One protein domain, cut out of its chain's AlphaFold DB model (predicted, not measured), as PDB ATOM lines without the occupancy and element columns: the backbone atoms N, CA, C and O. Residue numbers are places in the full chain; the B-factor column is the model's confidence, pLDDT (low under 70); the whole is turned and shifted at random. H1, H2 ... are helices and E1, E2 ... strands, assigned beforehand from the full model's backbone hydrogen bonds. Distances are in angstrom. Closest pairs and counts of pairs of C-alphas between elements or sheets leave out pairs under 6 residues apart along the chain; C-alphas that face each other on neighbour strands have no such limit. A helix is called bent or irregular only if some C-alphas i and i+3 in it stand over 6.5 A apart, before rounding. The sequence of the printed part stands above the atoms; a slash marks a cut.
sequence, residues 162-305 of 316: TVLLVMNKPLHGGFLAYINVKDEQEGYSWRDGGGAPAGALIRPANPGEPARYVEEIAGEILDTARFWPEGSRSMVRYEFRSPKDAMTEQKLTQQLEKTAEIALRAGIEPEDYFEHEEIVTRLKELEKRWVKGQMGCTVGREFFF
ATOM      1  N   THR A 162     -16.247  20.272 -60.065       85.81
ATOM      2  CA  THR A 162     -16.140  20.466 -58.615       85.81
ATOM      3  C   THR A 162     -15.361  21.744 -58.354       85.81
ATOM      4  O   THR A 162     -14.252  21.887 -58.861       85.81
ATOM      5  N   VAL A 163     -15.891  22.665 -57.551       88.06
ATOM      6  CA  VAL A 163     -15.238  23.932 -57.200       88.06
ATOM      7  C   VAL A 163     -15.224  24.107 -55.688       88.06
ATOM      8  O   VAL A 163     -16.271  24.074 -55.053       88.06
ATOM      9  N   LEU A 164     -14.042  24.357 -55.127       90.31
ATOM     10  CA  LEU A 164     -13.842  24.796 -53.751       90.31
ATOM     11  C   LEU A 164     -13.454  26.279 -53.740       90.31
ATOM     12  O   LEU A 164     -12.465  26.690 -54.360       90.31
ATOM     13  N   LEU A 165     -14.219  27.078 -52.999       91.44
ATOM     14  CA  LEU A 165     -13.946  28.486 -52.730       91.44
ATOM     15  C   LEU A 165     -13.815  28.700 -51.228       91.44
ATOM     16  O   LEU A 165     -14.718  28.338 -50.484       91.44
ATOM     17  N   VAL A 166     -12.731  29.341 -50.795       92.06
ATOM     18  CA  VAL A 166     -12.527  29.728 -49.391       92.06
ATOM     19  C   VAL A 166     -12.399  31.237 -49.312       92.06
ATOM     20  O   VAL A 166     -11.661  31.857 -50.082       92.06
ATOM     21  N   MET A 167     -13.130  31.829 -48.381       91.44
ATOM     22  CA  MET A 167     -13.221  33.266 -48.169       91.44
ATOM     23  C   MET A 167     -12.477  33.643 -46.892       91.44
ATOM     24  O   MET A 167     -12.482  32.884 -45.926       91.44
ATOM     25  N   ASN A 168     -11.897  34.842 -46.851       90.56
ATOM     26  CA  ASN A 168     -11.279  35.391 -45.648       90.56
ATOM     27  C   ASN A 168     -12.349  35.837 -44.636       90.56
ATOM     28  O   ASN A 168     -12.605  37.023 -44.434       90.56
ATOM     29  N   LYS A 169     -13.063  34.866 -44.069       91.88
ATOM     30  CA  LYS A 169     -14.078  35.065 -43.037       91.88
ATOM     31  C   LYS A 169     -14.055  33.860 -42.094       91.88
ATOM     32  O   LYS A 169     -14.248  32.754 -42.586       91.88
ATOM     33  N   PRO A 170     -13.871  34.038 -40.780       91.31
ATOM     34  CA  PRO A 170     -13.879  32.922 -39.835       91.31
ATOM     35  C   PRO A 170     -15.230  32.189 -39.781       91.31
ATOM     36  O   PRO A 170     -16.283  32.830 -39.851       91.31
ATOM     37  N   LEU A 171     -15.200  30.862 -39.628       91.38
ATOM     38  CA  LEU A 171     -16.363  30.005 -39.365       91.38
ATOM     39  C   LEU A 171     -15.907  28.680 -38.721       91.38
ATOM     40  O   LEU A 171     -14.917  28.124 -39.169       91.38
ATOM     41  N   HIS A 172     -16.603  28.175 -37.691       89.44
ATOM     42  CA  HIS A 172     -16.342  26.873 -37.033       89.44
ATOM     43  C   HIS A 172     -14.851  26.545 -36.755       89.44
ATOM     44  O   HIS A 172     -14.415  25.411 -36.927       89.44
ATOM     45  N   GLY A 173     -14.044  27.537 -36.354       88.12
ATOM     46  CA  GLY A 173     -12.605  27.354 -36.095       88.12
ATOM     47  C   GLY A 173     -11.705  27.314 -37.341       88.12
ATOM     48  O   GLY A 173     -10.500  27.127 -37.212       88.12
ATOM     49  N   GLY A 174     -12.265  27.518 -38.534       92.69
ATOM     50  CA  GLY A 174     -11.552  27.675 -39.801       92.69
ATOM     51  C   GLY A 174     -12.055  28.883 -40.597       92.69
ATOM     52  O   GLY A 174     -12.485  29.891 -40.030       92.69
ATOM     53  N   PHE A 175     -12.018  28.775 -41.924       93.88
ATOM     54  CA  PHE A 175     -12.449  29.825 -42.850       93.88
ATOM     55  C   PHE A 175     -13.687  29.405 -43.633       93.88
ATOM     56  O   PHE A 175     -13.748  28.291 -44.144       93.88
ATOM     57  N   LEU A 176     -14.646  30.316 -43.782       92.81
ATOM     58  CA  LEU A 176     -15.854  30.140 -44.577       92.81
ATOM     59  C   LEU A 176     -15.503  29.612 -45.969       92.81
ATOM     60  O   LEU A 176     -14.751  30.241 -46.718       92.81
ATOM     61  N   ALA A 177     -16.104  28.488 -46.324       91.62
ATOM     62  CA  ALA A 177     -15.821  27.774 -47.543       91.62
ATOM     63  C   ALA A 177     -17.093  27.199 -48.179       91.62
ATOM     64  O   ALA A 177     -18.056  26.820 -47.509       91.62
ATOM     65  N   TYR A 178     -17.053  27.084 -49.500       88.38
ATOM     66  CA  TYR A 178     -18.119  26.544 -50.332       88.38
ATOM     67  C   TYR A 178     -17.534  25.478 -51.251       88.38
ATOM     68  O   TYR A 178     -16.557  25.750 -51.955       88.38
ATOM     69  N   ILE A 179     -18.124  24.285 -51.238       86.75
ATOM     70  CA  ILE A 179     -17.849  23.227 -52.212       86.75
ATOM     71  C   ILE A 179     -19.090  23.088 -53.077       86.75
ATOM     72  O   ILE A 179     -20.156  22.776 -52.556       86.75
ATOM     73  N   ASN A 180     -18.934  23.279 -54.382       82.50
ATOM     74  CA  ASN A 180     -20.000  23.110 -55.358       82.50
ATOM     75  C   ASN A 180     -19.618  21.969 -56.297       82.50
ATOM     76  O   ASN A 180     -18.496  21.947 -56.802       82.50
ATOM     77  N   VAL A 181     -20.539  21.042 -56.538       79.88
ATOM     78  CA  VAL A 181     -20.364  19.929 -57.474       79.88
ATOM     79  C   VAL A 181     -21.506  19.974 -58.475       79.88
ATOM     80  O   VAL A 181     -22.661  19.755 -58.126       79.88
ATOM     81  N   LYS A 182     -21.193  20.260 -59.729       78.31
ATOM     82  CA  LYS A 182     -22.153  20.240 -60.824       78.31
ATOM     83  C   LYS A 182     -21.929  18.983 -61.651       78.31
ATOM     84  O   LYS A 182     -20.847  18.828 -62.210       78.31
ATOM     85  N   ASP A 183     -22.938  18.124 -61.717       76.56
ATOM     86  CA  ASP A 183     -22.965  16.957 -62.593       76.56
ATOM     87  C   ASP A 183     -23.934  17.240 -63.747       76.56
ATOM     88  O   ASP A 183     -25.111  17.531 -63.527       76.56
ATOM     89  N   GLU A 184     -23.425  17.272 -64.978       72.31
ATOM     90  CA  GLU A 184     -24.223  17.623 -66.155       72.31
ATOM     91  C   GLU A 184     -25.038  16.432 -66.689       72.31
ATOM     92  O   GLU A 184     -26.014  16.671 -67.395       72.31
ATOM     93  N   GLN A 185     -24.712  15.181 -66.322       65.62
ATOM     94  CA  GLN A 185     -25.460  13.991 -66.762       65.62
ATOM     95  C   GLN A 185     -26.690  13.722 -65.895       65.62
ATOM     96  O   GLN A 185     -27.771  13.460 -66.411       65.62
ATOM     97  N   GLU A 186     -26.545  13.847 -64.578       59.41
ATOM     98  CA  GLU A 186     -27.650  13.637 -63.632       59.41
ATOM     99  C   GLU A 186     -28.595  14.853 -63.551       59.41
ATOM    100  O   GLU A 186     -29.562  14.856 -62.788       59.41
ATOM    101  N   GLY A 187     -28.304  15.928 -64.300       50.28
ATOM    102  CA  GLY A 187     -29.090  17.169 -64.311       50.28
ATOM    103  C   GLY A 187     -29.191  17.845 -62.941       50.28
ATOM    104  O   GLY A 187     -29.991  18.764 -62.749       50.28
ATOM    105  N   TYR A 188     -28.391  17.391 -61.980       50.12
ATOM    106  CA  TYR A 188     -28.449  17.803 -60.600       50.12
ATOM    107  C   TYR A 188     -27.130  18.454 -60.200       50.12
ATOM    108  O   TYR A 188     -26.018  18.024 -60.508       50.12
ATOM    109  N   SER A 189     -27.277  19.531 -59.452       51.38
ATOM    110  CA  SER A 189     -26.184  20.317 -58.940       51.38
ATOM    111  C   SER A 189     -26.121  20.130 -57.426       51.38
ATOM    112  O   SER A 189     -26.980  20.624 -56.688       51.38
ATOM    113  N   TRP A 190     -25.123  19.396 -56.946       50.59
ATOM    114  CA  TRP A 190     -24.895  19.231 -55.518       50.59
ATOM    115  C   TRP A 190     -24.278  20.536 -55.033       50.59
ATOM    116  O   TRP A 190     -23.113  20.822 -55.305       50.59
ATOM    117  N   ARG A 191     -25.090  21.341 -54.333       57.06
ATOM    118  CA  ARG A 191     -24.691  22.639 -53.765       57.06
ATOM    119  C   ARG A 191     -24.423  23.724 -54.831       57.06
ATOM    120  O   ARG A 191     -23.347  24.302 -54.862       57.06
ATOM    121  N   ASP A 192     -25.376  24.011 -55.719       37.44
ATOM    122  CA  ASP A 192     -25.280  25.142 -56.667       37.44
ATOM    123  C   ASP A 192     -26.192  26.309 -56.261       37.44
ATOM    124  O   ASP A 192     -27.225  26.134 -55.613       37.44
ATOM    125  N   GLY A 193     -25.769  27.524 -56.602       35.16
ATOM    126  CA  GLY A 193     -26.362  28.776 -56.135       35.16
ATOM    127  C   GLY A 193     -25.952  29.164 -54.708       35.16
ATOM    128  O   GLY A 193     -25.284  28.424 -53.990       35.16
ATOM    129  N   GLY A 194     -26.365  30.355 -54.260       39.16
ATOM    130  CA  GLY A 194     -26.108  30.880 -52.905       39.16
ATOM    131  C   GLY A 194     -26.729  30.077 -51.745       39.16
ATOM    132  O   GLY A 194     -26.888  30.632 -50.663       39.16
ATOM    133  N   GLY A 195     -27.100  28.812 -51.981       42.78
ATOM    134  CA  GLY A 195     -27.631  27.839 -51.028       42.78
ATOM    135  C   GLY A 195     -26.753  26.592 -50.851       42.78
ATOM    136  O   GLY A 195     -27.175  25.670 -50.159       42.78
ATOM    137  N   ALA A 196     -25.546  26.545 -51.435       56.62
ATOM    138  CA  ALA A 196     -24.520  25.609 -50.981       56.62
ATOM    139  C   ALA A 196     -24.323  25.795 -49.464       56.62
ATOM    140  O   ALA A 196     -24.047  26.931 -49.054       56.62
ATOM    141  N   PRO A 197     -24.496  24.752 -48.629       64.81
ATOM    142  CA  PRO A 197     -24.294  24.872 -47.193       64.81
ATOM    143  C   PRO A 197     -22.909  25.464 -46.941       64.81
ATOM    144  O   PRO A 197     -21.901  25.013 -47.485       64.81
ATOM    145  N   ALA A 198     -22.890  26.558 -46.185       81.69
ATOM    146  CA  ALA A 198     -21.650  27.182 -45.775       81.69
ATOM    147  C   ALA A 198     -20.938  26.220 -44.822       81.69
ATOM    148  O   ALA A 198     -21.492  25.848 -43.792       81.69
ATOM    149  N   GLY A 199     -19.717  25.843 -45.172       90.06
ATOM    150  CA  GLY A 199     -18.840  25.064 -44.313       90.06
ATOM    151  C   GLY A 199     -17.602  25.864 -43.949       90.06
ATOM    152  O   GLY A 199     -17.422  27.003 -44.389       90.06
ATOM    153  N   ALA A 200     -16.732  25.271 -43.147       93.56
ATOM    154  CA  ALA A 200     -15.438  25.838 -42.818       93.56
ATOM    155  C   ALA A 200     -14.316  24.941 -43.331       93.56
ATOM    156  O   ALA A 200     -14.300  23.748 -43.039       93.56
ATOM    157  N   LEU A 201     -13.356  25.516 -44.056       95.19
ATOM    158  CA  LEU A 201     -12.079  24.861 -44.306       95.19
ATOM    159  C   LEU A 201     -11.167  25.088 -43.098       95.19
ATOM    160  O   LEU A 201     -10.819  26.224 -42.767       95.19
ATOM    161  N   ILE A 202     -10.764  23.992 -42.470       95.44
ATOM    162  CA  ILE A 202      -9.820  23.939 -41.361       95.44
ATOM    163  C   ILE A 202      -8.492  23.420 -41.911       95.44
ATOM    164  O   ILE A 202      -8.437  22.348 -42.523       95.44
ATOM    165  N   ARG A 203      -7.422  24.187 -41.692       94.00
ATOM    166  CA  ARG A 203      -6.063  23.786 -42.074       94.00
ATOM    167  C   ARG A 203      -5.642  22.545 -41.273       94.00
ATOM    168  O   ARG A 203      -6.070  22.399 -40.127       94.00
ATOM    169  N   PRO A 204      -4.816  21.655 -41.840       93.12
ATOM    170  CA  PRO A 204      -4.263  20.545 -41.074       93.12
ATOM    171  C   PRO A 204      -3.397  21.074 -39.927       93.12
ATOM    172  O   PRO A 204      -2.766  22.124 -40.064       93.12
ATOM    173  N   ALA A 205      -3.368  20.367 -38.799       90.25
ATOM    174  CA  ALA A 205      -2.544  20.770 -37.662       90.25
ATOM    175  C   ALA A 205      -1.100  20.296 -37.854       90.25
ATOM    176  O   ALA A 205      -0.160  21.040 -37.574       90.25
ATOM    177  N   ASN A 206      -0.933  19.083 -38.391       89.19
ATOM    178  CA  ASN A 206       0.366  18.444 -38.571       89.19
ATOM    179  C   ASN A 206       0.658  18.090 -40.039       89.19
ATOM    180  O   ASN A 206      -0.264  17.886 -40.835       89.19
ATOM    181  N   PRO A 207       1.942  17.991 -40.433       86.00
ATOM    182  CA  PRO A 207       2.312  17.499 -41.756       86.00
ATOM    183  C   PRO A 207       1.732  16.102 -42.020       86.00
ATOM    184  O   PRO A 207       1.821  15.220 -41.172       86.00
ATOM    185  N   GLY A 208       1.159  15.893 -43.207       84.38
ATOM    186  CA  GLY A 208       0.544  14.619 -43.610       84.38
ATOM    187  C   GLY A 208      -0.949  14.497 -43.285       84.38
ATOM    188  O   GLY A 208      -1.631  13.673 -43.894       84.38
ATOM    189  N   GLU A 209      -1.485  15.346 -42.405       91.38
ATOM    190  CA  GLU A 209      -2.927  15.424 -42.167       91.38
ATOM    191  C   GLU A 209      -3.647  16.153 -43.315       91.38
ATOM    192  O   GLU A 209      -3.082  17.069 -43.925       91.38
ATOM    193  N   PRO A 210      -4.905  15.786 -43.618       94.56
ATOM    194  CA  PRO A 210      -5.713  16.538 -44.565       94.56
ATOM    195  C   PRO A 210      -6.201  17.864 -43.983       94.56
ATOM    196  O   PRO A 210      -6.569  17.946 -42.809       94.56
ATOM    197  N   ALA A 211      -6.347  18.876 -44.840       95.31
ATOM    198  CA  ALA A 211      -7.284  19.952 -44.538       95.31
ATOM    199  C   ALA A 211      -8.705  19.376 -44.525       95.31
ATOM    200  O   ALA A 211      -9.041  18.525 -45.353       95.31
ATOM    201  N   ARG A 212      -9.538  19.846 -43.599       95.56
ATOM    202  CA  ARG A 212     -10.899  19.333 -43.401       95.56
ATOM    203  C   ARG A 212     -11.910  20.400 -43.750       95.56
ATOM    204  O   ARG A 212     -11.749  21.551 -43.357       95.56
ATOM    205  N   TYR A 213     -12.952  20.019 -44.463       94.00
ATOM    206  CA  TYR A 213     -14.125  20.842 -44.666       94.00
ATOM    207  C   TYR A 213     -15.224  20.327 -43.753       94.00
ATOM    208  O   TYR A 213     -15.620  19.165 -43.846       94.00
ATOM    209  N   VAL A 214     -15.673  21.195 -42.855       93.69
ATOM    210  CA  VAL A 214     -16.699  20.864 -41.871       93.69
ATOM    211  C   VAL A 214     -17.979  21.639 -42.129       93.69
ATOM    212  O   VAL A 214     -17.938  22.800 -42.536       93.69
ATOM    213  N   GLU A 215     -19.114  21.010 -41.857       90.75
ATOM    214  CA  GLU A 215     -20.447  21.592 -41.993       90.75
ATOM    215  C   GLU A 215     -21.258  21.362 -40.731       90.75
ATOM    216  O   GLU A 215     -21.116  20.332 -40.075       90.75
ATOM    217  N   GLU A 216     -22.148  22.301 -40.424       89.94
ATOM    218  CA  GLU A 216     -23.171  22.087 -39.410       89.94
ATOM    219  C   GLU A 216     -24.343  21.306 -40.020       89.94
ATOM    220  O   GLU A 216     -25.053  21.794 -40.902       89.94
ATOM    221  N   ILE A 217     -24.541  20.071 -39.561       87.31
ATOM    222  CA  ILE A 217     -25.600  19.168 -40.008       87.31
ATOM    223  C   ILE A 217     -26.408  18.768 -38.777       87.31
ATOM    224  O   ILE A 217     -25.881  18.158 -37.854       87.31
ATOM    225  N   ALA A 218     -27.695  19.130 -38.753       85.94
ATOM    226  CA  ALA A 218     -28.593  18.846 -37.628       85.94
ATOM    227  C   ALA A 218     -28.058  19.311 -36.247       85.94
ATOM    228  O   ALA A 218     -28.340  18.679 -35.233       85.94
ATOM    229  N   GLY A 219     -27.318  20.427 -36.212       86.19
ATOM    230  CA  GLY A 219     -26.736  21.004 -34.991       86.19
ATOM    231  C   GLY A 219     -25.363  20.443 -34.604       86.19
ATOM    232  O   GLY A 219     -24.797  20.870 -33.600       86.19
ATOM    233  N   GLU A 220     -24.805  19.519 -35.390       89.19
ATOM    234  CA  GLU A 220     -23.483  18.933 -35.161       89.19
ATOM    235  C   GLU A 220     -22.489  19.365 -36.244       89.19
ATOM    236  O   GLU A 220     -22.827  19.418 -37.424       89.19
ATOM    237  N   ILE A 221     -21.246  19.673 -35.854       91.44
ATOM    238  CA  ILE A 221     -20.178  20.042 -36.794       91.44
ATOM    239  C   ILE A 221     -19.479  18.767 -37.263       91.44
ATOM    240  O   ILE A 221     -18.742  18.148 -36.493       91.44
ATOM    241  N   LEU A 222     -19.673  18.399 -38.528       91.81
ATOM    242  CA  LEU A 222     -19.134  17.171 -39.109       91.81
ATOM    243  C   LEU A 222     -18.176  17.445 -40.255       91.81
ATOM    244  O   LEU A 222     -18.426  18.298 -41.099       91.81
ATOM    245  N   ASP A 223     -17.106  16.653 -40.314       91.81
ATOM    246  CA  ASP A 223     -16.246  16.543 -41.492       91.81
ATOM    247  C   ASP A 223     -17.052  15.945 -42.654       91.81
ATOM    248  O   ASP A 223     -17.740  14.932 -42.496       91.81
ATOM    249  N   THR A 224     -17.002  16.572 -43.820       91.06
ATOM    250  CA  THR A 224     -17.676  16.089 -45.033       91.06
ATOM    251  C   THR A 224     -16.759  16.062 -46.244       91.06
ATOM    252  O   THR A 224     -17.106  15.418 -47.237       91.06
ATOM    253  N   ALA A 225     -15.584  16.696 -46.170       92.69
ATOM    254  CA  ALA A 225     -14.559  16.563 -47.190       92.69
ATOM    255  C   ALA A 225     -13.149  16.741 -46.626       92.69
ATOM    256  O   ALA A 225     -12.886  17.578 -45.765       92.69
ATOM    257  N   ARG A 226     -12.212  15.989 -47.192       95.12
ATOM    258  CA  ARG A 226     -10.801  15.990 -46.821       95.12
ATOM    259  C   ARG A 226      -9.944  16.296 -48.034       95.12
ATOM    260  O   ARG A 226     -10.246  15.849 -49.139       95.12
ATOM    261  N   PHE A 227      -8.870  17.043 -47.814       94.56
ATOM    262  CA  PHE A 227      -8.002  17.544 -48.871       94.56
ATOM    263  C   PHE A 227      -6.538  17.299 -48.526       94.56
ATOM    264  O   PHE A 227      -6.047  17.796 -47.513       94.56
ATOM    265  N   TRP A 228      -5.830  16.586 -49.398       93.12
ATOM    266  CA  TRP A 228      -4.402  16.319 -49.274       93.12
ATOM    267  C   TRP A 228      -3.651  17.013 -50.408       93.12
ATOM    268  O   TRP A 228      -3.953  16.765 -51.578       93.12
ATOM    269  N   PRO A 229      -2.658  17.861 -50.117       88.56
ATOM    270  CA  PRO A 229      -1.807  18.396 -51.166       88.56
ATOM    271  C   PRO A 229      -0.985  17.265 -51.802       88.56
ATOM    272  O   PRO A 229      -0.442  16.413 -51.102       88.56
ATOM    273  N   GLU A 230      -0.855  17.269 -53.128       84.44
ATOM    274  CA  GLU A 230      -0.014  16.301 -53.843       84.44
ATOM    275  C   GLU A 230       1.329  16.910 -54.262       84.44
ATOM    276  O   GLU A 230       1.487  18.130 -54.280       84.44
ATOM    277  N   GLY A 231       2.305  16.057 -54.603       65.44
ATOM    278  CA  GLY A 231       3.710  16.419 -54.860       65.44
ATOM    279  C   GLY A 231       3.958  17.500 -55.924       65.44
ATOM    280  O   GLY A 231       5.045  18.072 -55.959       65.44
ATOM    281  N   SER A 232       2.964  17.849 -56.751       65.50
ATOM    282  CA  SER A 232       3.029  19.014 -57.642       65.50
ATOM    283  C   SER A 232       2.464  20.278 -56.975       65.50
ATOM    284  O   SER A 232       1.488  20.251 -56.225       65.50
ATOM    285  N   ARG A 233       3.071  21.437 -57.265       65.50
ATOM    286  CA  ARG A 233       2.767  22.728 -56.610       65.50
ATOM    287  C   ARG A 233       1.351  23.274 -56.840       65.50
ATOM    288  O   ARG A 233       1.043  24.325 -56.293       65.50
ATOM    289  N   SER A 234       0.498  22.609 -57.610       81.38
ATOM    290  CA  SER A 234      -0.853  23.082 -57.931       81.38
ATOM    291  C   SER A 234      -1.949  22.050 -57.695       81.38
ATOM    292  O   SER A 234      -3.108  22.410 -57.839       81.38
ATOM    293  N   MET A 235      -1.648  20.804 -57.321       88.25
ATOM    294  CA  MET A 235      -2.673  19.757 -57.211       88.25
ATOM    295  C   MET A 235      -3.009  19.420 -55.759       88.25
ATOM    296  O   MET A 235      -2.145  19.441 -54.873       88.25
ATOM    297  N   VAL A 236      -4.286  19.119 -55.531       91.31
ATOM    298  CA  VAL A 236      -4.848  18.690 -54.249       91.31
ATOM    299  C   VAL A 236      -5.764  17.501 -54.513       91.31
ATOM    300  O   VAL A 236      -6.711  17.602 -55.294       91.31
ATOM    301  N   ARG A 237      -5.486  16.373 -53.866       93.06
ATOM    302  CA  ARG A 237      -6.385  15.223 -53.809       93.06
ATOM    303  C   ARG A 237      -7.513  15.536 -52.845       93.06
ATOM    304  O   ARG A 237      -7.265  16.095 -51.779       93.06
ATOM    305  N   TYR A 238      -8.730  15.162 -53.195       92.38
ATOM    306  CA  TYR A 238      -9.880  15.347 -52.332       92.38
ATOM    307  C   TYR A 238     -10.692  14.071 -52.216       92.38
ATOM    308  O   TYR A 238     -10.733  13.245 -53.130       92.38
ATOM    309  N   GLU A 239     -11.380  13.962 -51.093       93.38
ATOM    310  CA  GLU A 239     -12.421  12.976 -50.879       93.38
ATOM    311  C   GLU A 239     -13.589  13.670 -50.174       93.38
ATOM    312  O   GLU A 239     -13.357  14.458 -49.259       93.38
ATOM    313  N   PHE A 240     -14.829  13.427 -50.595       89.06
ATOM    314  CA  PHE A 240     -16.008  13.973 -49.921       89.06
ATOM    315  C   PHE A 240     -17.155  12.968 -49.859       89.06
ATOM    316  O   PHE A 240     -17.229  12.024 -50.648       89.06
ATOM    317  N   ARG A 241     -18.075  13.203 -48.923       88.25
ATOM    318  CA  ARG A 241     -19.236  12.349 -48.644       88.25
ATOM    319  C   ARG A 241     -20.515  13.167 -48.469       88.25
ATOM    320  O   ARG A 241     -20.472  14.380 -48.256       88.25
ATOM    321  N   SER A 242     -21.667  12.498 -48.549       83.38
ATOM    322  CA  SER A 242     -22.963  13.140 -48.307       83.38
ATOM    323  C   SER A 242     -23.145  13.567 -46.841       83.38
ATOM    324  O   SER A 242     -22.648  12.859 -45.966       83.38
ATOM    325  N   PRO A 243     -23.890  14.651 -46.514       83.94
ATOM    326  CA  PRO A 243     -24.272  14.948 -45.132       83.94
ATOM    327  C   PRO A 243     -24.925  13.755 -44.424       83.94
ATOM    328  O   PRO A 243     -24.671  13.497 -43.252       83.94
ATOM    329  N   LYS A 244     -25.739  12.986 -45.159       86.62
ATOM    330  CA  LYS A 244     -26.392  11.773 -44.659       86.62
ATOM    331  C   LYS A 244     -25.378  10.686 -44.299       86.62
ATOM    332  O   LYS A 244     -25.510  10.054 -43.251       86.62
ATOM    333  N   ASP A 245     -24.380  10.471 -45.151       90.50
ATOM    334  CA  ASP A 245     -23.321   9.498 -44.885       90.50
ATOM    335  C   ASP A 245     -22.431   9.968 -43.734       90.50
ATOM    336  O   ASP A 245     -22.162   9.173 -42.845       90.50
ATOM    337  N   ALA A 246     -22.091  11.260 -43.659       90.81
ATOM    338  CA  ALA A 246     -21.331  11.827 -42.541       90.81
ATOM    339  C   ALA A 246     -22.023  11.605 -41.182       90.81
ATOM    340  O   ALA A 246     -21.390  11.131 -40.241       90.81
ATOM    341  N   MET A 247     -23.333  11.873 -41.094       91.25
ATOM    342  CA  MET A 247     -24.132  11.596 -39.889       91.25
ATOM    343  C   MET A 247     -24.171  10.099 -39.550       91.25
ATOM    344  O   MET A 247     -24.170   9.715 -38.382       91.25
ATOM    345  N   THR A 248     -24.260   9.240 -40.568       93.88
ATOM    346  CA  THR A 248     -24.312   7.783 -40.372       93.88
ATOM    347  C   THR A 248     -22.969   7.256 -39.874       93.88
ATOM    348  O   THR A 248     -22.944   6.498 -38.908       93.88
ATOM    349  N   GLU A 249     -21.864   7.694 -40.481       93.62
ATOM    350  CA  GLU A 249     -20.507   7.348 -40.055       93.62
ATOM    351  C   GLU A 249     -20.265   7.760 -38.610       93.62
ATOM    352  O   GLU A 249     -19.849   6.928 -37.817       93.62
ATOM    353  N   GLN A 250     -20.606   8.991 -38.232       93.50
ATOM    354  CA  GLN A 250     -20.420   9.454 -36.860       93.50
ATOM    355  C   GLN A 250     -21.198   8.603 -35.844       93.50
ATOM    356  O   GLN A 250     -20.646   8.221 -34.812       93.50
ATOM    357  N   LYS A 251     -22.464   8.266 -36.132       93.94
ATOM    358  CA  LYS A 251     -23.267   7.382 -35.269       93.94
ATOM    359  C   LYS A 251     -22.641   5.998 -35.139       93.94
ATOM    360  O   LYS A 251     -22.589   5.463 -34.035       93.94
ATOM    361  N   LEU A 252     -22.165   5.434 -36.248       95.81
ATOM    362  CA  LEU A 252     -21.482   4.143 -36.250       95.81
ATOM    363  C   LEU A 252     -20.152   4.213 -35.494       95.81
ATOM    364  O   LEU A 252     -19.874   3.306 -34.729       95.81
ATOM    365  N   THR A 253     -19.371   5.289 -35.613       94.12
ATOM    366  CA  THR A 253     -18.135   5.483 -34.833       94.12
ATOM    367  C   THR A 253     -18.420   5.553 -33.331       94.12
ATOM    368  O   THR A 253     -17.764   4.867 -32.558       94.12
ATOM    369  N   GLN A 254     -19.451   6.291 -32.907       94.50
ATOM    370  CA  GLN A 254     -19.860   6.322 -31.494       94.50
ATOM    371  C   GLN A 254     -20.355   4.956 -30.994       94.50
ATOM    372  O   GLN A 254     -20.174   4.611 -29.828       94.50
ATOM    373  N   GLN A 255     -21.031   4.182 -31.850       95.12
ATOM    374  CA  GLN A 255     -21.419   2.808 -31.525       95.12
ATOM    375  C   GLN A 255     -20.196   1.897 -31.433       95.12
ATOM    376  O   GLN A 255     -20.121   1.113 -30.495       95.12
ATOM    377  N   LEU A 256     -19.229   2.054 -32.341       94.44
ATOM    378  CA  LEU A 256     -17.988   1.289 -32.377       94.44
ATOM    379  C   LEU A 256     -17.219   1.437 -31.060       94.44
ATOM    380  O   LEU A 256     -16.891   0.435 -30.430       94.44
ATOM    381  N   GLU A 257     -17.030   2.676 -30.597       94.19
ATOM    382  CA  GLU A 257     -16.392   2.989 -29.310       94.19
ATOM    383  C   GLU A 257     -17.111   2.303 -28.139       94.19
ATOM    384  O   GLU A 257     -16.483   1.632 -27.321       94.19
ATOM    385  N   LYS A 258     -18.448   2.380 -28.095       94.62
ATOM    386  CA  LYS A 258     -19.251   1.718 -27.054       94.62
ATOM    387  C   LYS A 258     -19.123   0.198 -27.100       94.62
ATOM    388  O   LYS A 258     -19.000  -0.432 -26.053       94.62
ATOM    389  N   THR A 259     -19.159  -0.401 -28.290       94.00
ATOM    390  CA  THR A 259     -19.010  -1.854 -28.443       94.00
ATOM    391  C   THR A 259     -17.608  -2.325 -28.073       94.00
ATOM    392  O   THR A 259     -17.482  -3.372 -27.444       94.00
ATOM    393  N   ALA A 260     -16.572  -1.532 -28.359       92.88
ATOM    394  CA  ALA A 260     -15.209  -1.824 -27.932       92.88
ATOM    395  C   ALA A 260     -15.093  -1.817 -26.400       92.88
ATOM    396  O   ALA A 260     -14.534  -2.745 -25.819       92.88
ATOM    397  N   GLU A 261     -15.695  -0.836 -25.719       94.25
ATOM    398  CA  GLU A 261     -15.740  -0.824 -24.251       94.25
ATOM    399  C   GLU A 261     -16.473  -2.041 -23.665       94.25
ATOM    400  O   GLU A 261     -16.046  -2.583 -22.644       94.25
ATOM    401  N   ILE A 262     -17.578  -2.474 -24.283       93.25
ATOM    402  CA  ILE A 262     -18.339  -3.657 -23.848       93.25
ATOM    403  C   ILE A 262     -17.502  -4.930 -24.020       93.25
ATOM    404  O   ILE A 262     -17.427  -5.722 -23.079       93.25
ATOM    405  N   ALA A 263     -16.847  -5.102 -25.172       92.12
ATOM    406  CA  ALA A 263     -15.975  -6.243 -25.450       92.12
ATOM    407  C   ALA A 263     -14.841  -6.338 -24.419       92.12
ATOM    408  O   ALA A 263     -14.690  -7.366 -23.756       92.12
ATOM    409  N   LEU A 264     -14.142  -5.224 -24.176       93.94
ATOM    410  CA  LEU A 264     -13.059  -5.159 -23.194       93.94
ATOM    411  C   LEU A 264     -13.539  -5.494 -21.774       93.94
ATOM    412  O   LEU A 264     -12.863  -6.222 -21.048       93.94
ATOM    413  N   ARG A 265     -14.728  -5.023 -21.368       94.25
ATOM    414  CA  ARG A 265     -15.325  -5.381 -20.065       94.25
ATOM    415  C   ARG A 265     -15.688  -6.862 -19.964       94.25
ATOM    416  O   ARG A 265     -15.681  -7.404 -18.862       94.25
ATOM    417  N   ALA A 266     -16.005  -7.501 -21.085       91.88
ATOM    418  CA  ALA A 266     -16.258  -8.935 -21.169       91.88
ATOM    419  C   ALA A 266     -14.968  -9.772 -21.293       91.88
ATOM    420  O   ALA A 266     -15.051 -10.999 -21.294       91.88
ATOM    421  N   GLY A 267     -13.790  -9.138 -21.377       92.56
ATOM    422  CA  GLY A 267     -12.510  -9.820 -21.591       92.56
ATOM    423  C   GLY A 267     -12.334 -10.363 -23.012       92.56
ATOM    424  O   GLY A 267     -11.587 -11.317 -23.205       92.56
ATOM    425  N   ILE A 268     -13.052  -9.790 -23.979       92.38
ATOM    426  CA  ILE A 268     -12.983 -10.126 -25.402       92.38
ATOM    427  C   ILE A 268     -12.243  -8.986 -26.106       92.38
ATOM    428  O   ILE A 268     -12.515  -7.813 -25.837       92.38
ATOM    429  N   GLU A 269     -11.325  -9.314 -27.012       91.38
ATOM    430  CA  GLU A 269     -10.730  -8.300 -27.882       91.38
ATOM    431  C   GLU A 269     -11.824  -7.700 -28.785       91.38
ATOM    432  O   GLU A 269     -12.626  -8.451 -29.342       91.38
ATOM    433  N   PRO A 270     -11.909  -6.367 -28.962       88.88
ATOM    434  CA  PRO A 270     -12.965  -5.746 -29.765       88.88
ATOM    435  C   PRO A 270     -13.113  -6.338 -31.171       88.88
ATOM    436  O   PRO A 270     -14.219  -6.452 -31.684       88.88
ATOM    437  N   GLU A 271     -12.010  -6.752 -31.785       89.06
ATOM    438  CA  GLU A 271     -11.983  -7.371 -33.114       89.06
ATOM    439  C   GLU A 271     -12.676  -8.739 -33.165       89.06
ATOM    440  O   GLU A 271     -13.230  -9.090 -34.203       89.06
ATOM    441  N   ASP A 272     -12.715  -9.462 -32.042       88.75
ATOM    442  CA  ASP A 272     -13.372 -10.767 -31.901       88.75
ATOM    443  C   ASP A 272     -14.848 -10.638 -31.477       88.75
ATOM    444  O   ASP A 272     -15.572 -11.634 -31.357       88.75
ATOM    445  N   TYR A 273     -15.323  -9.413 -31.230       92.06
ATOM    446  CA  TYR A 273     -16.705  -9.150 -30.851       92.06
ATOM    447  C   TYR A 273     -17.573  -8.878 -32.087       92.06
ATOM    448  O   TYR A 273     -17.419  -7.867 -32.770       92.06
ATOM    449  N   PHE A 274     -18.542  -9.762 -32.344       91.38
ATOM    450  CA  PHE A 274     -19.371  -9.745 -33.559       91.38
ATOM    451  C   PHE A 274     -20.020  -8.381 -33.865       91.38
ATOM    452  O   PHE A 274     -19.986  -7.923 -35.005       91.38
ATOM    453  N   GLU A 275     -20.581  -7.698 -32.860       90.56
ATOM    454  CA  GLU A 275     -21.217  -6.386 -33.074       90.56
ATOM    455  C   GLU A 275     -20.201  -5.311 -33.488       90.56
ATOM    456  O   GLU A 275     -20.510  -4.444 -34.305       90.56
ATOM    457  N   HIS A 276     -18.974  -5.381 -32.965       92.69
ATOM    458  CA  HIS A 276     -17.900  -4.465 -33.337       92.69
ATOM    459  C   HIS A 276     -17.446  -4.721 -34.785       92.69
ATOM    460  O   HIS A 276     -17.349  -3.776 -35.575       92.69
ATOM    461  N   GLU A 277     -17.262  -5.984 -35.184       92.38
ATOM    462  CA  GLU A 277     -16.932  -6.356 -36.568       92.38
ATOM    463  C   GLU A 277     -18.018  -5.910 -37.569       92.38
ATOM    464  O   GLU A 277     -17.714  -5.379 -38.648       92.38
ATOM    465  N   GLU A 278     -19.297  -6.059 -37.209       94.12
ATOM    466  CA  GLU A 278     -20.414  -5.633 -38.051       94.12
ATOM    467  C   GLU A 278     -20.391  -4.114 -38.291       94.12
ATOM    468  O   GLU A 278     -20.563  -3.649 -39.425       94.12
ATOM    469  N   ILE A 279     -20.120  -3.323 -37.247       95.62
ATOM    470  CA  ILE A 279     -20.008  -1.865 -37.359       95.62
ATOM    471  C   ILE A 279     -18.816  -1.478 -38.246       95.62
ATOM    472  O   ILE A 279     -18.976  -0.629 -39.131       95.62
ATOM    473  N   VAL A 280     -17.653  -2.121 -38.085       94.31
ATOM    474  CA  VAL A 280     -16.479  -1.901 -38.954       94.31
ATOM    475  C   VAL A 280     -16.817  -2.196 -40.415       94.31
ATOM    476  O   VAL A 280     -16.453  -1.427 -41.308       94.31
ATOM    477  N   THR A 281     -17.546  -3.278 -40.678       94.69
ATOM    478  CA  THR A 281     -17.965  -3.648 -42.036       94.69
ATOM    479  C   THR A 281     -18.885  -2.589 -42.643       94.69
ATOM    480  O   THR A 281     -18.663  -2.148 -43.772       94.69
ATOM    481  N   ARG A 282     -19.866  -2.093 -41.881       95.31
ATOM    482  CA  ARG A 282     -20.761  -1.009 -42.325       95.31
ATOM    483  C   ARG A 282     -20.009   0.299 -42.594       95.31
ATOM    484  O   ARG A 282     -20.321   0.982 -43.570       95.31
ATOM    485  N   LEU A 283     -19.011   0.637 -41.774       94.12
ATOM    486  CA  LEU A 283     -18.141   1.798 -41.993       94.12
ATOM    487  C   LEU A 283     -17.326   1.667 -43.291       94.12
ATOM    488  O   LEU A 283     -17.243   2.627 -44.054       94.12
ATOM    489  N   LYS A 284     -16.797   0.475 -43.603       94.06
ATOM    490  CA  LYS A 284     -16.097   0.217 -44.877       94.06
ATOM    491  C   LYS A 284     -17.020   0.370 -46.090       94.06
ATOM    492  O   LYS A 284     -16.605   0.915 -47.111       94.06
ATOM    493  N   GLU A 285     -18.273  -0.073 -45.995       93.75
ATOM    494  CA  GLU A 285     -19.264   0.127 -47.065       93.75
ATOM    495  C   GLU A 285     -19.638   1.606 -47.258       93.75
ATOM    496  O   GLU A 285     -19.887   2.048 -48.380       93.75
ATOM    497  N   LEU A 286     -19.647   2.401 -46.185       91.31
ATOM    498  CA  LEU A 286     -19.779   3.858 -46.274       91.31
ATOM    499  C   LEU A 286     -18.577   4.487 -46.985       91.31
ATOM    500  O   LEU A 286     -18.777   5.269 -47.913       91.31
ATOM    501  N   GLU A 287     -17.353   4.092 -46.632       89.19
ATOM    502  CA  GLU A 287     -16.121   4.625 -47.230       89.19
ATOM    503  C   GLU A 287     -16.057   4.410 -48.752       89.19
ATOM    504  O   GLU A 287     -15.642   5.299 -49.501       89.19
ATOM    505  N   LYS A 288     -16.538   3.261 -49.245       89.38
ATOM    506  CA  LYS A 288     -16.625   2.966 -50.688       89.38
ATOM    507  C   LYS A 288     -17.501   3.957 -51.462       89.38
ATOM    508  O   LYS A 288     -17.324   4.097 -52.669       89.38
ATOM    509  N   ARG A 289     -18.437   4.637 -50.792       86.94
ATOM    510  CA  ARG A 289     -19.352   5.616 -51.405       86.94
ATOM    511  C   ARG A 289     -18.782   7.033 -51.455       86.94
ATOM    512  O   ARG A 289     -19.444   7.932 -51.971       86.94
ATOM    513  N   TRP A 290     -17.578   7.254 -50.933       87.94
ATOM    514  CA  TRP A 290     -16.937   8.560 -51.009       87.94
ATOM    515  C   TRP A 290     -16.557   8.896 -52.441       87.94
ATOM    516  O   TRP A 290     -15.992   8.085 -53.174       87.94
ATOM    517  N   VAL A 291     -16.797  10.148 -52.810       84.81
ATOM    518  CA  VAL A 291     -16.331  10.684 -54.079       84.81
ATOM    519  C   VAL A 291     -14.879  11.093 -53.904       84.81
ATOM    520  O   VAL A 291     -14.573  11.963 -53.090       84.81
ATOM    521  N   LYS A 292     -13.989  10.478 -54.681       89.50
ATOM    522  CA  LYS A 292     -12.545  10.730 -54.648       89.50
ATOM    523  C   LYS A 292     -12.108  11.382 -55.954       89.50
ATOM    524  O   LYS A 292     -12.645  11.070 -57.014       89.50
ATOM    525  N   GLY A 293     -11.134  12.281 -55.893       88.06
ATOM    526  CA  GLY A 293     -10.610  12.925 -57.092       88.06
ATOM    527  C   GLY A 293      -9.431  13.845 -56.822       88.06
ATOM    528  O   GLY A 293      -8.876  13.888 -55.725       88.06
ATOM    529  N   GLN A 294      -9.050  14.601 -57.846       89.75
ATOM    530  CA  GLN A 294      -7.997  15.608 -57.768       89.75
ATOM    531  C   GLN A 294      -8.501  16.933 -58.332       89.75
ATOM    532  O   GLN A 294      -9.277  16.968 -59.289       89.75
ATOM    533  N   MET A 295      -8.059  18.033 -57.735       90.50
ATOM    534  CA  MET A 295      -8.377  19.388 -58.164       90.50
ATOM    535  C   MET A 295      -7.112  20.223 -58.334       90.50
ATOM    536  O   MET A 295      -6.157  20.110 -57.563       90.50
ATOM    537  N   GLY A 296      -7.134  21.089 -59.343       89.56
ATOM    538  CA  GLY A 296      -6.136  22.125 -59.541       89.56
ATOM    539  C   GLY A 296      -6.444  23.327 -58.654       89.56
ATOM    540  O   GLY A 296      -7.521  23.917 -58.730       89.56
ATOM    541  N   CYS A 297      -5.488  23.709 -57.821       88.56
ATOM    542  CA  CYS A 297      -5.510  24.903 -57.000       88.56
ATOM    543  C   CYS A 297      -4.906  26.080 -57.774       88.56
ATOM    544  O   CYS A 297      -3.736  26.066 -58.155       88.56
ATOM    545  N   THR A 298      -5.719  27.109 -58.004       84.75
ATOM    546  CA  THR A 298      -5.292  28.338 -58.693       84.75
ATOM    547  C   THR A 298      -4.788  29.418 -57.749       84.75
ATOM    548  O   THR A 298      -4.000  30.261 -58.165       84.75
ATOM    549  N   VAL A 299      -5.257  29.413 -56.499       86.94
ATOM    550  CA  VAL A 299      -4.916  30.387 -55.452       86.94
ATOM    551  C   VAL A 299      -5.033  29.686 -54.101       86.94
ATOM    552  O   VAL A 299      -5.987  28.928 -53.919       86.94
ATOM    553  N   GLY A 300      -4.119  29.968 -53.167       87.06
ATOM    554  CA  GLY A 300      -4.269  29.590 -51.759       87.06
ATOM    555  C   GLY A 300      -3.897  28.153 -51.416       87.06
ATOM    556  O   GLY A 300      -4.481  27.569 -50.506       87.06
ATOM    557  N   ARG A 301      -2.978  27.520 -52.155       87.12
ATOM    558  CA  ARG A 301      -2.625  26.109 -51.911       87.12
ATOM    559  C   ARG A 301      -2.036  25.885 -50.511       87.12
ATOM    560  O   ARG A 301      -2.189  24.804 -49.956       87.12
ATOM    561  N   GLU A 302      -1.395  26.888 -49.929       87.19
ATOM    562  CA  GLU A 302      -0.853  26.882 -48.569       87.19
ATOM    563  C   GLU A 302      -1.902  26.566 -47.489       87.19
ATOM    564  O   GLU A 302      -1.551  26.019 -46.444       87.19
ATOM    565  N   PHE A 303      -3.192  26.808 -47.752       90.31
ATOM    566  CA  PHE A 303      -4.284  26.447 -46.840       90.31
ATOM    567  C   PHE A 303      -4.522  24.935 -46.733       90.31
ATOM    568  O   PHE A 303      -5.204  24.490 -45.815       90.31
ATOM    569  N   PHE A 304      -3.926  24.138 -47.623       92.38
ATOM    570  CA  PHE A 304      -3.912  22.676 -47.521       92.38
ATOM    571  C   PHE A 304      -2.691  22.136 -46.766       92.38
ATOM    572  O   PHE A 304      -2.493  20.928 -46.705       92.38
ATOM    573  N   PHE A 305      -1.873  23.022 -46.194       89.56
ATOM    574  CA  PHE A 305      -0.724  22.687 -45.359       89.56
ATOM    575  C   PHE A 305      -0.881  23.279 -43.954       89.56
ATOM    576  O   PHE A 305      -1.590  24.286 -43.793       89.56
TER     577      PHE A 305
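AT A GLANCE: This is residues 162 to 305 of the 316 residues of an uncharacterized protein of Pseudomonas nitritireducens (UniProt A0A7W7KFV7). One seven-stranded sheet, E1 to E7, curls like part of a barrel, and a long helical hairpin of H1 and H2 extends from it as an arm that makes much of the length. The short helix H3 lies beside the strands at the end of the printed part. The printed part has 144 residues, with three named helices and seven named strands in the order E1 E2 E3 E4 E5 E6 H1 H2 E7 H3. The sheet runs E1 - E2 - E3 - E4 - E5 - E6 - E7, antiparallel throughout, and the class is mixed, helices and strands. The whole is only just loose, close to compact, with a radius of gyration of the C-alphas of 17.5 A and spans of 53 by 37 by 28 A.

IN THESE COORDINATES: E1, residues 162 to 171, begins at C-alpha 162 at (-16.140, 20.466, -58.615) and bends by 94 degrees at residue 168. E2, residues 174 to 183, is 27.7 A long. E3 holds residues 199 to 202, E4 residues 211 to 217, E5 residues 220 to 229 over 26.9 A, and E6 residues 235 to 240. H1, residues 243 to 265, is 33.5 A long and ends at C-alpha 265 at (-15.325, -5.381, -20.065). H2, residues 274 to 287, is 20.1 A long. E7, residues 291 to 299, bends by 52 degrees at residue 294, and H3, residues 301 to 304, ends at C-alpha 304 at (-3.912, 22.676, -47.521).

HOW THE PARTS SIT: The strongly twisted sheet is a folded sheet, bent back on itself: E1 and E2 face E4, E5, E6 and E7, with E3 as the hinge. E1 to E6 form a meander, each strand the antiparallel neighbour of the one before. In the hairpin E1 and E2, N 165 and O 178 are 2.9 A apart, within hydrogen-bond range; in the hairpin E4 and E5, N 213 and O 225 are at 2.8 A. For E6 and E7, N 238 and O 293 are at 2.8 A. The edge strands E1 and E7 have their closest C-alphas, Thr 162 and Met 295, 7.9 A apart. H1 only grazes the sheet, with residues 243 to 250; its closest C-alphas with E5, Thr 224 and Ala 246, are 6.1 A apart. H2 is not on the sheet. H1 and H2 touch at a shallow tilt of 23 degrees, opposite ways, closest at the C-alphas of Thr 259 and His 276, 5.7 A. H3 is on the sheet at a height of 5.5 A, over none of its strands. In H1 and H2 every O i to N i+4 pair is within hydrogen-bond range; H3 is too short for one.

THE WHOLE: The C-alphas of Ala 266 and Thr 298, the two farthest apart, are 54.0 A apart. The printed part has no cut. The link from E2 to E3 is long, with 15 residues. Residues 185 to 197 and 231 to 233 have pLDDT under 70; the mean of the printed part is 86.3.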